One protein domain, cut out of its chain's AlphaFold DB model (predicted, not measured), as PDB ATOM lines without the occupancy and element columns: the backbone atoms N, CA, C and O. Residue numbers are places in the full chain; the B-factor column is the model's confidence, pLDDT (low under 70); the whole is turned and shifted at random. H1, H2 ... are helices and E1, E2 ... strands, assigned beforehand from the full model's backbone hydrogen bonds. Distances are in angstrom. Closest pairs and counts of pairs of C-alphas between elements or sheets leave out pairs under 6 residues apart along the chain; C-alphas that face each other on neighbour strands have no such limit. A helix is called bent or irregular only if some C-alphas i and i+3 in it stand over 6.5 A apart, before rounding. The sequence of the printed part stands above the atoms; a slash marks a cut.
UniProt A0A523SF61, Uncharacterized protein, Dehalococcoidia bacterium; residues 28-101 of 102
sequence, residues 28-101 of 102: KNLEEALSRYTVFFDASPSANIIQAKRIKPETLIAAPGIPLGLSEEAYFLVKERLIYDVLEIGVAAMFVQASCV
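AT A GLANCE: This is residues 28 to 101 of the 102 residues of an uncharacterized protein of Dehalococcoidia bacterium (UniProt A0A523SF61). Loops wrap round two short parallel strands, E1 and E2, with H2 beside E2 and H1 at the body's edge; residues 91 to 101, mostly H3, stick out as an arm. The 74 printed residues include, in order, H1, E1, E2, H2 and H3: mostly helix, with under half of the residues in named elements. The whole is only just loose, close to compact, with radius of gyration of the C-alphas 13.7 A, and spans 43 by 26 by 24 A.

IN THESE COORDINATES: H1, residues 30 to 36, begins at C-alpha 30 (-62.453, -6.038, -39.774). E1 is residues 39 to 41, 6.9 A; E2 is residues 60 to 62, 7.0 A. H2, residues 72 to 81, 14.6 A, is irregular: C-alphas 77 and 80 are 8.1 A apart. H3, residues 88 to 99, 16.1 A, ends at C-alpha 99 (-37.674, 5.088, -65.413).

HOW THE PARTS SIT: E1 and E2 are parallel at 11 degrees; N 40 and O 60, 2.9 A, are within hydrogen-bond range. The closest C-alphas of E2 and H2, Leu 60 and Arg 81, are 5.3 A apart. H1, H2 and H3 are apart from one another. Every O i to N i+4 pair is within range in H3, 2 of 3 in H1, 4 of 6 in H2.

THE WHOLE: The printed part has no cut. E1 to E2 is a long link, 18 residues. Residue 101 is under pLDDT 70.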
ATOM      1  N   LYS A  28     -67.179  -6.621 -44.258       93.06
ATOM      2  CA  LYS A  28     -68.046  -5.765 -43.418       93.06
ATOM      3  C   LYS A  28     -67.598  -5.699 -41.955       93.06
ATOM      4  O   LYS A  28     -68.063  -4.845 -41.210       93.06
ATOM      5  N   ASN A  29     -66.725  -6.615 -41.546       95.00
ATOM      6  CA  ASN A  29     -66.203  -6.721 -40.193       95.00
ATOM      7  C   ASN A  29     -64.687  -6.951 -40.261       95.00
ATOM      8  O   ASN A  29     -64.228  -7.969 -40.783       95.00
ATOM      9  N   LEU A  30     -63.916  -5.989 -39.750       92.00
ATOM     10  CA  LEU A  30     -62.453  -6.038 -39.774       92.00
ATOM     11  C   LEU A  30     -61.914  -7.229 -38.978       92.00
ATOM     12  O   LEU A  30     -61.010  -7.926 -39.423       92.00
ATOM     13  N   GLU A  31     -62.502  -7.491 -37.819       92.56
ATOM     14  CA  GLU A  31     -62.050  -8.520 -36.891       92.56
ATOM     15  C   GLU A  31     -62.206  -9.932 -37.480       92.56
ATOM     16  O   GLU A  31     -61.330 -10.789 -37.343       92.56
ATOM     17  N   GLU A  32     -63.301 -10.155 -38.202       93.88
ATOM     18  CA  GLU A  32     -63.527 -11.372 -38.971       93.88
ATOM     19  C   GLU A  32     -62.528 -11.497 -40.128       93.88
ATOM     20  O   GLU A  32     -61.940 -12.564 -40.317       93.88
ATOM     21  N   ALA A  33     -62.285 -10.417 -40.876       92.69
ATOM     22  CA  ALA A  33     -61.332 -10.423 -41.985       92.69
ATOM     23  C   ALA A  33     -59.904 -10.741 -41.505       92.69
ATOM     24  O   ALA A  33     -59.264 -11.650 -42.037       92.69
ATOM     25  N   LEU A  34     -59.444 -10.080 -40.439       94.19
ATOM     26  CA  LEU A  34     -58.126 -10.306 -39.838       94.19
ATOM     27  C   LEU A  34     -57.949 -11.739 -39.313       94.19
ATOM     28  O   LEU A  34     -56.829 -12.230 -39.222       94.19
ATOM     29  N   SER A  35     -59.036 -12.442 -38.978       94.00
ATOM     30  CA  SER A  35     -58.955 -13.845 -38.551       94.00
ATOM     31  C   SER A  35     -58.646 -14.818 -39.697       94.00
ATOM     32  O   SER A  35     -58.019 -15.859 -39.470       94.00
ATOM     33  N   ARG A  36     -59.057 -14.479 -40.926       94.06
ATOM     34  CA  ARG A  36     -59.000 -15.361 -42.103       94.06
ATOM     35  C   ARG A  36     -57.652 -15.320 -42.811       94.06
ATOM     36  O   ARG A  36     -57.224 -16.338 -43.346       94.06
ATOM     37  N   TYR A  37     -56.985 -14.172 -42.793       94.69
ATOM     38  CA  TYR A  37     -55.762 -13.944 -43.558       94.69
ATOM     39  C   TYR A  37     -54.519 -13.899 -42.667       94.69
ATOM     40  O   TYR A  37     -54.603 -13.792 -41.443       94.69
ATOM     41  N   THR A  38     -53.357 -14.020 -43.301       96.44
ATOM     42  CA  THR A  38     -52.034 -13.878 -42.674       96.44
ATOM     43  C   THR A  38     -51.213 -12.771 -43.327       96.44
ATOM     44  O   THR A  38     -50.268 -12.296 -42.719       96.44
ATOM     45  N   VAL A  39     -51.571 -12.317 -44.527       97.38
ATOM     46  CA  VAL A  39     -50.893 -11.207 -45.208       97.38
ATOM     47  C   VAL A  39     -51.773  -9.969 -45.122       97.38
ATOM     48  O   VAL A  39     -52.912  -9.994 -45.593       97.38
ATOM     49  N   PHE A  40     -51.257  -8.902 -44.519       97.19
ATOM     50  CA  PHE A  40     -51.980  -7.650 -44.319       97.19
ATOM     51  C   PHE A  40     -51.304  -6.499 -45.069       97.19
ATOM     52  O   PHE A  40     -50.087  -6.331 -45.008       97.19
ATOM     53  N   PHE A  41     -52.124  -5.687 -45.733       95.88
ATOM     54  CA  PHE A  41     -51.738  -4.403 -46.306       95.88
ATOM     55  C   PHE A  41     -52.560  -3.316 -45.618       95.88
ATOM     56  O   PHE A  41     -53.783  -3.302 -45.755       95.88
ATOM     57  N   ASP A  42     -51.904  -2.435 -44.869       95.75
ATOM     58  CA  ASP A  42     -52.561  -1.351 -44.140       95.75
ATOM     59  C   ASP A  42     -52.141   0.022 -44.670       95.75
ATOM     60  O   ASP A  42     -51.006   0.461 -44.510       95.75
ATOM     61  N   ALA A  43     -53.093   0.716 -45.283       95.56
ATOM     62  CA  ALA A  43     -52.943   2.090 -45.751       95.56
ATOM     63  C   ALA A  43     -53.942   3.032 -45.052       95.56
ATOM     64  O   ALA A  43     -54.370   4.035 -45.623       95.56
ATOM     65  N   SER A  44     -54.365   2.686 -43.834       94.81
ATOM     66  CA  SER A  44     -55.347   3.454 -43.069       94.81
ATOM     67  C   SER A  44     -54.677   4.603 -42.307       94.81
ATOM     68  O   SER A  44     -53.600   4.418 -41.744       94.81
ATOM     69  N   PRO A  45     -55.312   5.783 -42.189       96.12
ATOM     70  CA  PRO A  45     -54.810   6.867 -41.347       96.12
ATOM     71  C   PRO A  45     -55.244   6.658 -39.885       96.12
ATOM     72  O   PRO A  45     -55.991   7.460 -39.320       96.12
ATOM     73  N   SER A  46     -54.912   5.513 -39.282       95.44
ATOM     74  CA  SER A  46     -55.448   5.118 -37.971       95.44
ATOM     75  C   SER A  46     -54.510   4.176 -37.224       95.44
ATOM     76  O   SER A  46     -54.109   3.153 -37.762       95.44
ATOM     77  N   ALA A  47     -54.224   4.492 -35.958       96.31
ATOM     78  CA  ALA A  47     -53.424   3.643 -35.077       96.31
ATOM     79  C   ALA A  47     -54.262   2.506 -34.475       96.31
ATOM     80  O   ALA A  47     -55.485   2.612 -34.378       96.31
ATOM     81  N   ASN A  48     -53.592   1.468 -33.964       95.75
ATOM     82  CA  ASN A  48     -54.198   0.423 -33.123       95.75
ATOM     83  C   ASN A  48     -55.389  -0.332 -33.759       95.75
ATOM     84  O   ASN A  48     -56.254  -0.845 -33.046       95.75
ATOM     85  N   ILE A  49     -55.452  -0.441 -35.086       96.19
ATOM     86  CA  ILE A  49     -56.496  -1.198 -35.793       96.19
ATOM     87  C   ILE A  49     -56.204  -2.707 -35.855       96.19
ATOM     88  O   ILE A  49     -57.132  -3.509 -35.963       96.19
ATOM     89  N   ILE A  50     -54.934  -3.112 -35.738       97.38
ATOM     90  CA  ILE A  50     -54.494  -4.512 -35.721       97.38
ATOM     91  C   ILE A  50     -53.916  -4.832 -34.338       97.38
ATOM     92  O   ILE A  50     -52.887  -4.302 -33.921       97.38
ATOM     93  N   GLN A  51     -54.603  -5.721 -33.625       97.56
ATOM     94  CA  GLN A  51     -54.305  -6.104 -32.243       97.56
ATOM     95  C   GLN A  51     -53.465  -7.387 -32.184       97.56
ATOM     96  O   GLN A  51     -53.596  -8.248 -33.053       97.56
ATOM     97  N   ALA A  52     -52.681  -7.585 -31.117       97.50
ATOM     98  CA  ALA A  52     -51.791  -8.748 -30.967       97.50
ATOM     99  C   ALA A  52     -52.490 -10.110 -31.138       97.50
ATOM    100  O   ALA A  52     -51.940 -11.015 -31.760       97.50
ATOM    101  N   LYS A  53     -53.750 -10.235 -30.693       96.62
ATOM    102  CA  LYS A  53     -54.588 -11.440 -30.889       96.62
ATOM    103  C   LYS A  53     -54.822 -11.825 -32.361       96.62
ATOM    104  O   LYS A  53     -55.350 -12.901 -32.632       96.62
ATOM    105  N   ARG A  54     -54.506 -10.934 -33.307       95.69
ATOM    106  CA  ARG A  54     -54.619 -11.145 -34.758       95.69
ATOM    107  C   ARG A  54     -53.289 -11.484 -35.424       95.69
ATOM    108  O   ARG A  54     -53.287 -11.811 -36.606       95.69
ATOM    109  N   ILE A  55     -52.184 -11.456 -34.683       97.12
ATOM    110  CA  ILE A  55     -50.868 -11.829 -35.193       97.12
ATOM    111  C   ILE A  55     -50.666 -13.335 -35.021       97.12
ATOM    112  O   ILE A  55     -50.674 -13.858 -33.910       97.12
ATOM    113  N   LYS A  56     -50.473 -14.029 -36.142       96.31
ATOM    114  CA  LYS A  56     -50.079 -15.439 -36.206       96.31
ATOM    115  C   LYS A  56     -48.559 -15.547 -36.442       96.31
ATOM    116  O   LYS A  56     -47.945 -14.583 -36.931       96.31
ATOM    117  N   PRO A  57     -47.926 -16.695 -36.129       95.81
ATOM    118  CA  PRO A  57     -46.491 -16.911 -36.361       95.81
ATOM    119  C   PRO A  57     -46.025 -16.642 -37.800       95.81
ATOM    120  O   PRO A  57     -44.882 -16.256 -38.007       95.81
ATOM    121  N   GLU A  58     -46.919 -16.786 -38.776       96.75
ATOM    122  CA  GLU A  58     -46.679 -16.595 -40.208       96.75
ATOM    123  C   GLU A  58     -47.235 -15.275 -40.777       96.75
ATOM    124  O   GLU A  58     -47.109 -15.016 -41.971       96.75
ATOM    125  N   THR A  59     -47.851 -14.422 -39.949       97.75
ATOM    126  CA  THR A  59     -48.360 -13.109 -40.377       97.75
ATOM    127  C   THR A  59     -47.288 -12.211 -41.030       97.75
ATOM    128  O   THR A  59     -46.214 -11.998 -40.477       97.75
ATOM    129  N   LEU A  60     -47.580 -11.630 -42.186       98.38
ATOM    130  CA  LEU A  60     -46.735 -10.645 -42.869       98.38
ATOM    131  C   LEU A  60     -47.521  -9.347 -43.001       98.38
ATOM    132  O   LEU A  60     -48.708  -9.385 -43.328       98.38
ATOM    133  N   ILE A  61     -46.880  -8.206 -42.751       98.00
ATOM    134  CA  ILE A  61     -47.569  -6.910 -42.778       98.00
ATOM    135  C   ILE A  61     -46.764  -5.906 -43.590       98.00
ATOM    136  O   ILE A  61     -45.587  -5.700 -43.319       98.00
ATOM    137  N   ALA A  62     -47.415  -5.246 -44.544       97.56
ATOM    138  CA  ALA A  62     -46.945  -4.008 -45.150       97.56
ATOM    139  C   ALA A  62     -47.887  -2.874 -44.728       97.56
ATOM    140  O   ALA A  62     -49.083  -2.944 -45.008       97.56
ATOM    141  N   ALA A  63     -47.385  -1.856 -44.029       96.25
ATOM    142  CA  ALA A  63     -48.240  -0.865 -43.367       96.25
ATOM    143  C   ALA A  63     -47.852   0.595 -43.670       96.25
ATOM    144  O   ALA A  63     -47.483   1.311 -42.752       96.25
ATOM    145  N   PRO A  64     -47.926   1.086 -44.921       95.69
ATOM    146  CA  PRO A  64     -47.579   2.480 -45.243       95.69
ATOM    147  C   PRO A  64     -48.456   3.552 -44.557       95.69
ATOM    148  O   PRO A  64     -48.150   4.738 -44.649       95.69
ATOM    149  N   GLY A  65     -49.573   3.175 -43.920       93.81
ATOM    150  CA  GLY A  65     -50.454   4.104 -43.205       93.81
ATOM    151  C   GLY A  65     -49.765   4.839 -42.046       93.81
ATOM    152  O   GLY A  65     -48.967   4.261 -41.309       93.81
ATOM    153  N   ILE A  66     -50.109   6.121 -41.866       95.44
ATOM    154  CA  ILE A  66     -49.626   6.961 -40.762       95.44
ATOM    155  C   ILE A  66     -50.821   7.448 -39.932       95.44
ATOM    156  O   ILE A  66     -51.720   8.087 -40.490       95.44
ATOM    157  N   PRO A  67     -50.831   7.231 -38.604       95.81
ATOM    158  CA  PRO A  67     -49.849   6.475 -37.806       95.81
ATOM    159  C   PRO A  67     -49.912   4.953 -38.055       95.81
ATOM    160  O   PRO A  67     -50.915   4.463 -38.564       95.81
ATOM    161  N   LEU A  68     -48.871   4.213 -37.643       96.56
ATOM    162  CA  LEU A  68     -48.813   2.748 -37.751       96.56
ATOM    163  C   LEU A  68     -50.044   2.091 -37.096       96.56
ATOM    164  O   LEU A  68     -50.313   2.293 -35.911       96.56
ATOM    165  N   GLY A  69     -50.762   1.258 -37.855       96.88
ATOM    166  CA  GLY A  69     -52.010   0.624 -37.423       96.88
ATOM    167  C   GLY A  69     -51.877  -0.513 -36.407       96.88
ATOM    168  O   GLY A  69     -52.888  -1.085 -35.995       96.88
ATOM    169  N   LEU A  70     -50.665  -0.863 -35.980       97.88
ATOM    170  CA  LEU A  70     -50.417  -1.930 -35.010       97.88
ATOM    171  C   LEU A  70     -50.543  -1.417 -33.574       97.88
ATOM    172  O   LEU A  70     -50.102  -0.310 -33.274       97.88
ATOM    173  N   SER A  71     -51.086  -2.251 -32.680       97.94
ATOM    174  CA  SER A  71     -50.821  -2.078 -31.248       97.94
ATOM    175  C   SER A  71     -49.336  -2.294 -30.951       97.94
ATOM    176  O   SER A  71     -48.629  -2.955 -31.717       97.94
ATOM    177  N   GLU A  72     -48.854  -1.767 -29.830       98.06
ATOM    178  CA  GLU A  72     -47.458  -1.929 -29.416       98.06
ATOM    179  C   GLU A  72     -47.078  -3.414 -29.283       98.06
ATOM    180  O   GLU A  72     -46.051  -3.863 -29.794       98.06
ATOM    181  N   GLU A  73     -47.958  -4.224 -28.695       98.38
ATOM    182  CA  GLU A  73     -47.756  -5.665 -28.557       98.38
ATOM    183  C   GLU A  73     -47.762  -6.367 -29.920       98.38
ATOM    184  O   GLU A  73     -46.951  -7.259 -30.165       98.38
ATOM    185  N   ALA A  74     -48.649  -5.953 -30.834       97.94
ATOM    186  CA  ALA A  74     -48.690  -6.493 -32.189       97.94
ATOM    187  C   ALA A  74     -47.396  -6.187 -32.952       97.94
ATOM    188  O   ALA A  74     -46.860  -7.071 -33.622       97.94
ATOM    189  N   TYR A  75     -46.867  -4.968 -32.806       98.06
ATOM    190  CA  TYR A  75     -45.588  -4.563 -33.381       98.06
ATOM    191  C   TYR A  75     -44.453  -5.482 -32.921       98.06
ATOM    192  O   TYR A  75     -43.734  -6.029 -33.758       98.06
ATOM    193  N   PHE A  76     -44.325  -5.745 -31.619       98.19
ATOM    194  CA  PHE A  76     -43.250  -6.607 -31.119       98.19
ATOM    195  C   PHE A  76     -43.324  -8.050 -31.633       98.19
ATOM    196  O   PHE A  76     -42.277  -8.665 -31.841       98.19
ATOM    197  N   LEU A  77     -44.525  -8.574 -31.893       98.06
ATOM    198  CA  LEU A  77     -44.721  -9.921 -32.445       98.06
ATOM    199  C   LEU A  77     -44.358 -10.035 -33.935       98.06
ATOM    200  O   LEU A  77     -44.084 -11.139 -34.420       98.06
ATOM    201  N   VAL A  78     -44.386  -8.925 -34.677       97.31
ATOM    202  CA  VAL A  78     -44.286  -8.924 -36.146       97.31
ATOM    203  C   VAL A  78     -43.164  -8.047 -36.698       97.31
ATOM    204  O   VAL A  78     -42.965  -8.045 -37.902       97.31
ATOM    205  N   LYS A  79     -42.388  -7.346 -35.862       97.25
ATOM    206  CA  LYS A  79     -41.337  -6.400 -36.295       97.25
ATOM    207  C   LYS A  79     -40.331  -6.967 -37.309       97.25
ATOM    208  O   LYS A  79     -39.871  -6.236 -38.174       97.25
ATOM    209  N   GLU A  80     -40.015  -8.261 -37.245       97.94
ATOM    210  CA  GLU A  80     -39.099  -8.936 -38.190       97.94
ATOM    211  C   GLU A  80     -39.766  -9.296 -39.532       97.94
ATOM    212  O   GLU A  80     -39.109  -9.706 -40.483       97.94
ATOM    213  N   ARG A  81     -41.091  -9.155 -39.599       97.81
ATOM    214  CA  ARG A  81     -41.999  -9.496 -40.704       97.81
ATOM    215  C   ARG A  81     -42.879  -8.301 -41.106       97.81
ATOM    216  O   ARG A  81     -43.923  -8.475 -41.740       97.81
ATOM    217  N   LEU A  82     -42.469  -7.101 -40.702       98.06
ATOM    218  CA  LEU A  82     -43.148  -5.839 -40.948       98.06
ATOM    219  C   LEU A  82     -42.354  -5.029 -41.970       98.06
ATOM    220  O   LEU A  82     -41.193  -4.701 -41.749       98.06
ATOM    221  N   ILE A  83     -43.014  -4.660 -43.059       97.81
ATOM    222  CA  ILE A  83     -42.552  -3.642 -43.993       97.81
ATOM    223  C   ILE A  83     -43.256  -2.344 -43.602       97.81
ATOM    224  O   ILE A  83     -44.449  -2.163 -43.862       97.81
ATOM    225  N   TYR A  84     -42.520  -1.464 -42.933       95.56
ATOM    226  CA  TYR A  84     -42.991  -0.146 -42.533       95.56
ATOM    227  C   TYR A  84     -41.978   0.900 -42.966       95.56
ATOM    228  O   TYR A  84     -40.820   0.858 -42.560       95.56
ATOM    229  N   ASP A  85     -42.436   1.810 -43.808       93.56
ATOM    230  CA  ASP A  85     -41.649   2.884 -44.379       93.56
ATOM    231  C   ASP A  85     -42.608   4.027 -44.717       93.56
ATOM    232  O   ASP A  85     -43.718   3.781 -45.198       93.56
ATOM    233  N   VAL A  86     -42.220   5.260 -44.397       88.81
ATOM    234  CA  VAL A  86     -43.131   6.409 -44.486       88.81
ATOM    235  C   VAL A  86     -43.196   6.952 -45.914       88.81
ATOM    236  O   VAL A  86     -44.223   7.515 -46.301       88.81
ATOM    237  N   LEU A  87     -42.125   6.812 -46.706       93.06
ATOM    238  CA  LEU A  87     -42.036   7.463 -48.013       93.06
ATOM    239  C   LEU A  87     -41.102   6.769 -49.014       93.06
ATOM    240  O   LEU A  87     -41.443   6.654 -50.192       93.06
ATOM    241  N   GLU A  88     -39.924   6.350 -48.580       95.81
ATOM    242  CA  GLU A  88     -38.805   5.862 -49.379       95.81
ATOM    243  C   GLU A  88     -39.185   4.711 -50.320       95.81
ATOM    244  O   GLU A  88     -38.866   4.767 -51.510       95.81
ATOM    245  N   ILE A  89     -39.918   3.702 -49.841       95.75
ATOM    246  CA  ILE A  89     -40.388   2.576 -50.664       95.75
ATOM    247  C   ILE A  89     -41.358   3.074 -51.741       95.75
ATOM    248  O   ILE A  89     -41.272   2.662 -52.900       95.75
ATOM    249  N   GLY A  90     -42.258   3.992 -51.380       93.94
ATOM    250  CA  GLY A  90     -43.188   4.607 -52.326       93.94
ATOM    251  C   GLY A  90     -42.458   5.406 -53.407       93.94
ATOM    252  O   GLY A  90     -42.765   5.279 -54.592       93.94
ATOM    253  N   VAL A  91     -41.443   6.183 -53.021       96.81
ATOM    254  CA  VAL A  91     -40.603   6.953 -53.950       96.81
ATOM    255  C   VAL A  91     -39.801   6.037 -54.866       96.81
ATOM    256  O   VAL A  91     -39.773   6.275 -56.071       96.81
ATOM    257  N   ALA A  92     -39.205   4.969 -54.336       96.50
ATOM    258  CA  ALA A  92     -38.490   3.986 -55.139       96.50
ATOM    259  C   ALA A  92     -39.414   3.332 -56.179       96.50
ATOM    260  O   ALA A  92     -39.044   3.234 -57.350       96.50
ATOM    261  N   ALA A  93     -40.637   2.958 -55.787       94.50
ATOM    262  CA  ALA A  93     -41.632   2.403 -56.701       94.50
ATOM    263  C   ALA A  93     -42.008   3.396 -57.817       94.50
ATOM    264  O   ALA A  93     -41.977   3.033 -58.995       94.50
ATOM    265  N   MET A  94     -42.291   4.657 -57.467       95.25
ATOM    266  CA  MET A  94     -42.583   5.713 -58.447       95.25
ATOM    267  C   MET A  94     -41.404   5.962 -59.393       95.25
ATOM    268  O   MET A  94     -41.601   6.109 -60.598       95.25
ATOM    269  N   PHE A  95     -40.177   5.989 -58.867       96.56
ATOM    270  CA  PHE A  95     -38.971   6.218 -59.653       96.56
ATOM    271  C   PHE A  95     -38.727   5.096 -60.663       96.56
ATOM    272  O   PHE A  95     -38.499   5.378 -61.839       96.56
ATOM    273  N   VAL A  96     -38.817   3.831 -60.237       96.00
ATOM    274  CA  VAL A  96     -38.684   2.676 -61.138       96.00
ATOM    275  C   VAL A  96     -39.770   2.718 -62.209       96.00
ATOM    276  O   VAL A  96     -39.461   2.608 -63.391       96.00
ATOM    277  N   GLN A  97     -41.026   2.964 -61.821       92.62
ATOM    278  CA  GLN A  97     -42.133   3.061 -62.771       92.62
ATOM    279  C   GLN A  97     -41.905   4.162 -63.815       92.62
ATOM    280  O   GLN A  97     -42.137   3.927 -64.998       92.62
ATOM    281  N   ALA A  98     -41.430   5.339 -63.401       92.50
ATOM    282  CA  ALA A  98     -41.123   6.440 -64.312       92.50
ATOM    283  C   ALA A  98     -39.902   6.152 -65.204       92.50
ATOM    284  O   ALA A  98     -39.870   6.585 -66.352       92.50
ATOM    285  N   SER A  99     -38.916   5.410 -64.694       91.94
ATOM    286  CA  SER A  99     -37.674   5.088 -65.413       91.94
ATOM    287  C   SER A  99     -37.836   3.951 -66.427       91.94
ATOM    288  O   SER A  99     -37.050   3.852 -67.363       91.94
ATOM    289  N   CYS A 100     -38.838   3.083 -66.250       79.81
ATOM    290  CA  CYS A 100     -39.099   1.942 -67.130       79.81
ATOM    291  C   CYS A 100     -40.000   2.263 -68.336       79.81
ATOM    292  O   CYS A 100     -40.288   1.361 -69.122       79.81
ATOM    293  N   VAL A 101     -40.450   3.511 -68.506       57.38
ATOM    294  CA  VAL A 101     -41.141   3.948 -69.729       57.38
ATOM    295  C   VAL A 101     -40.079   4.341 -70.763       57.38
ATOM    296  O   VAL A 101     -39.579   5.465 -70.740       57.38
TER     297      VAL A 101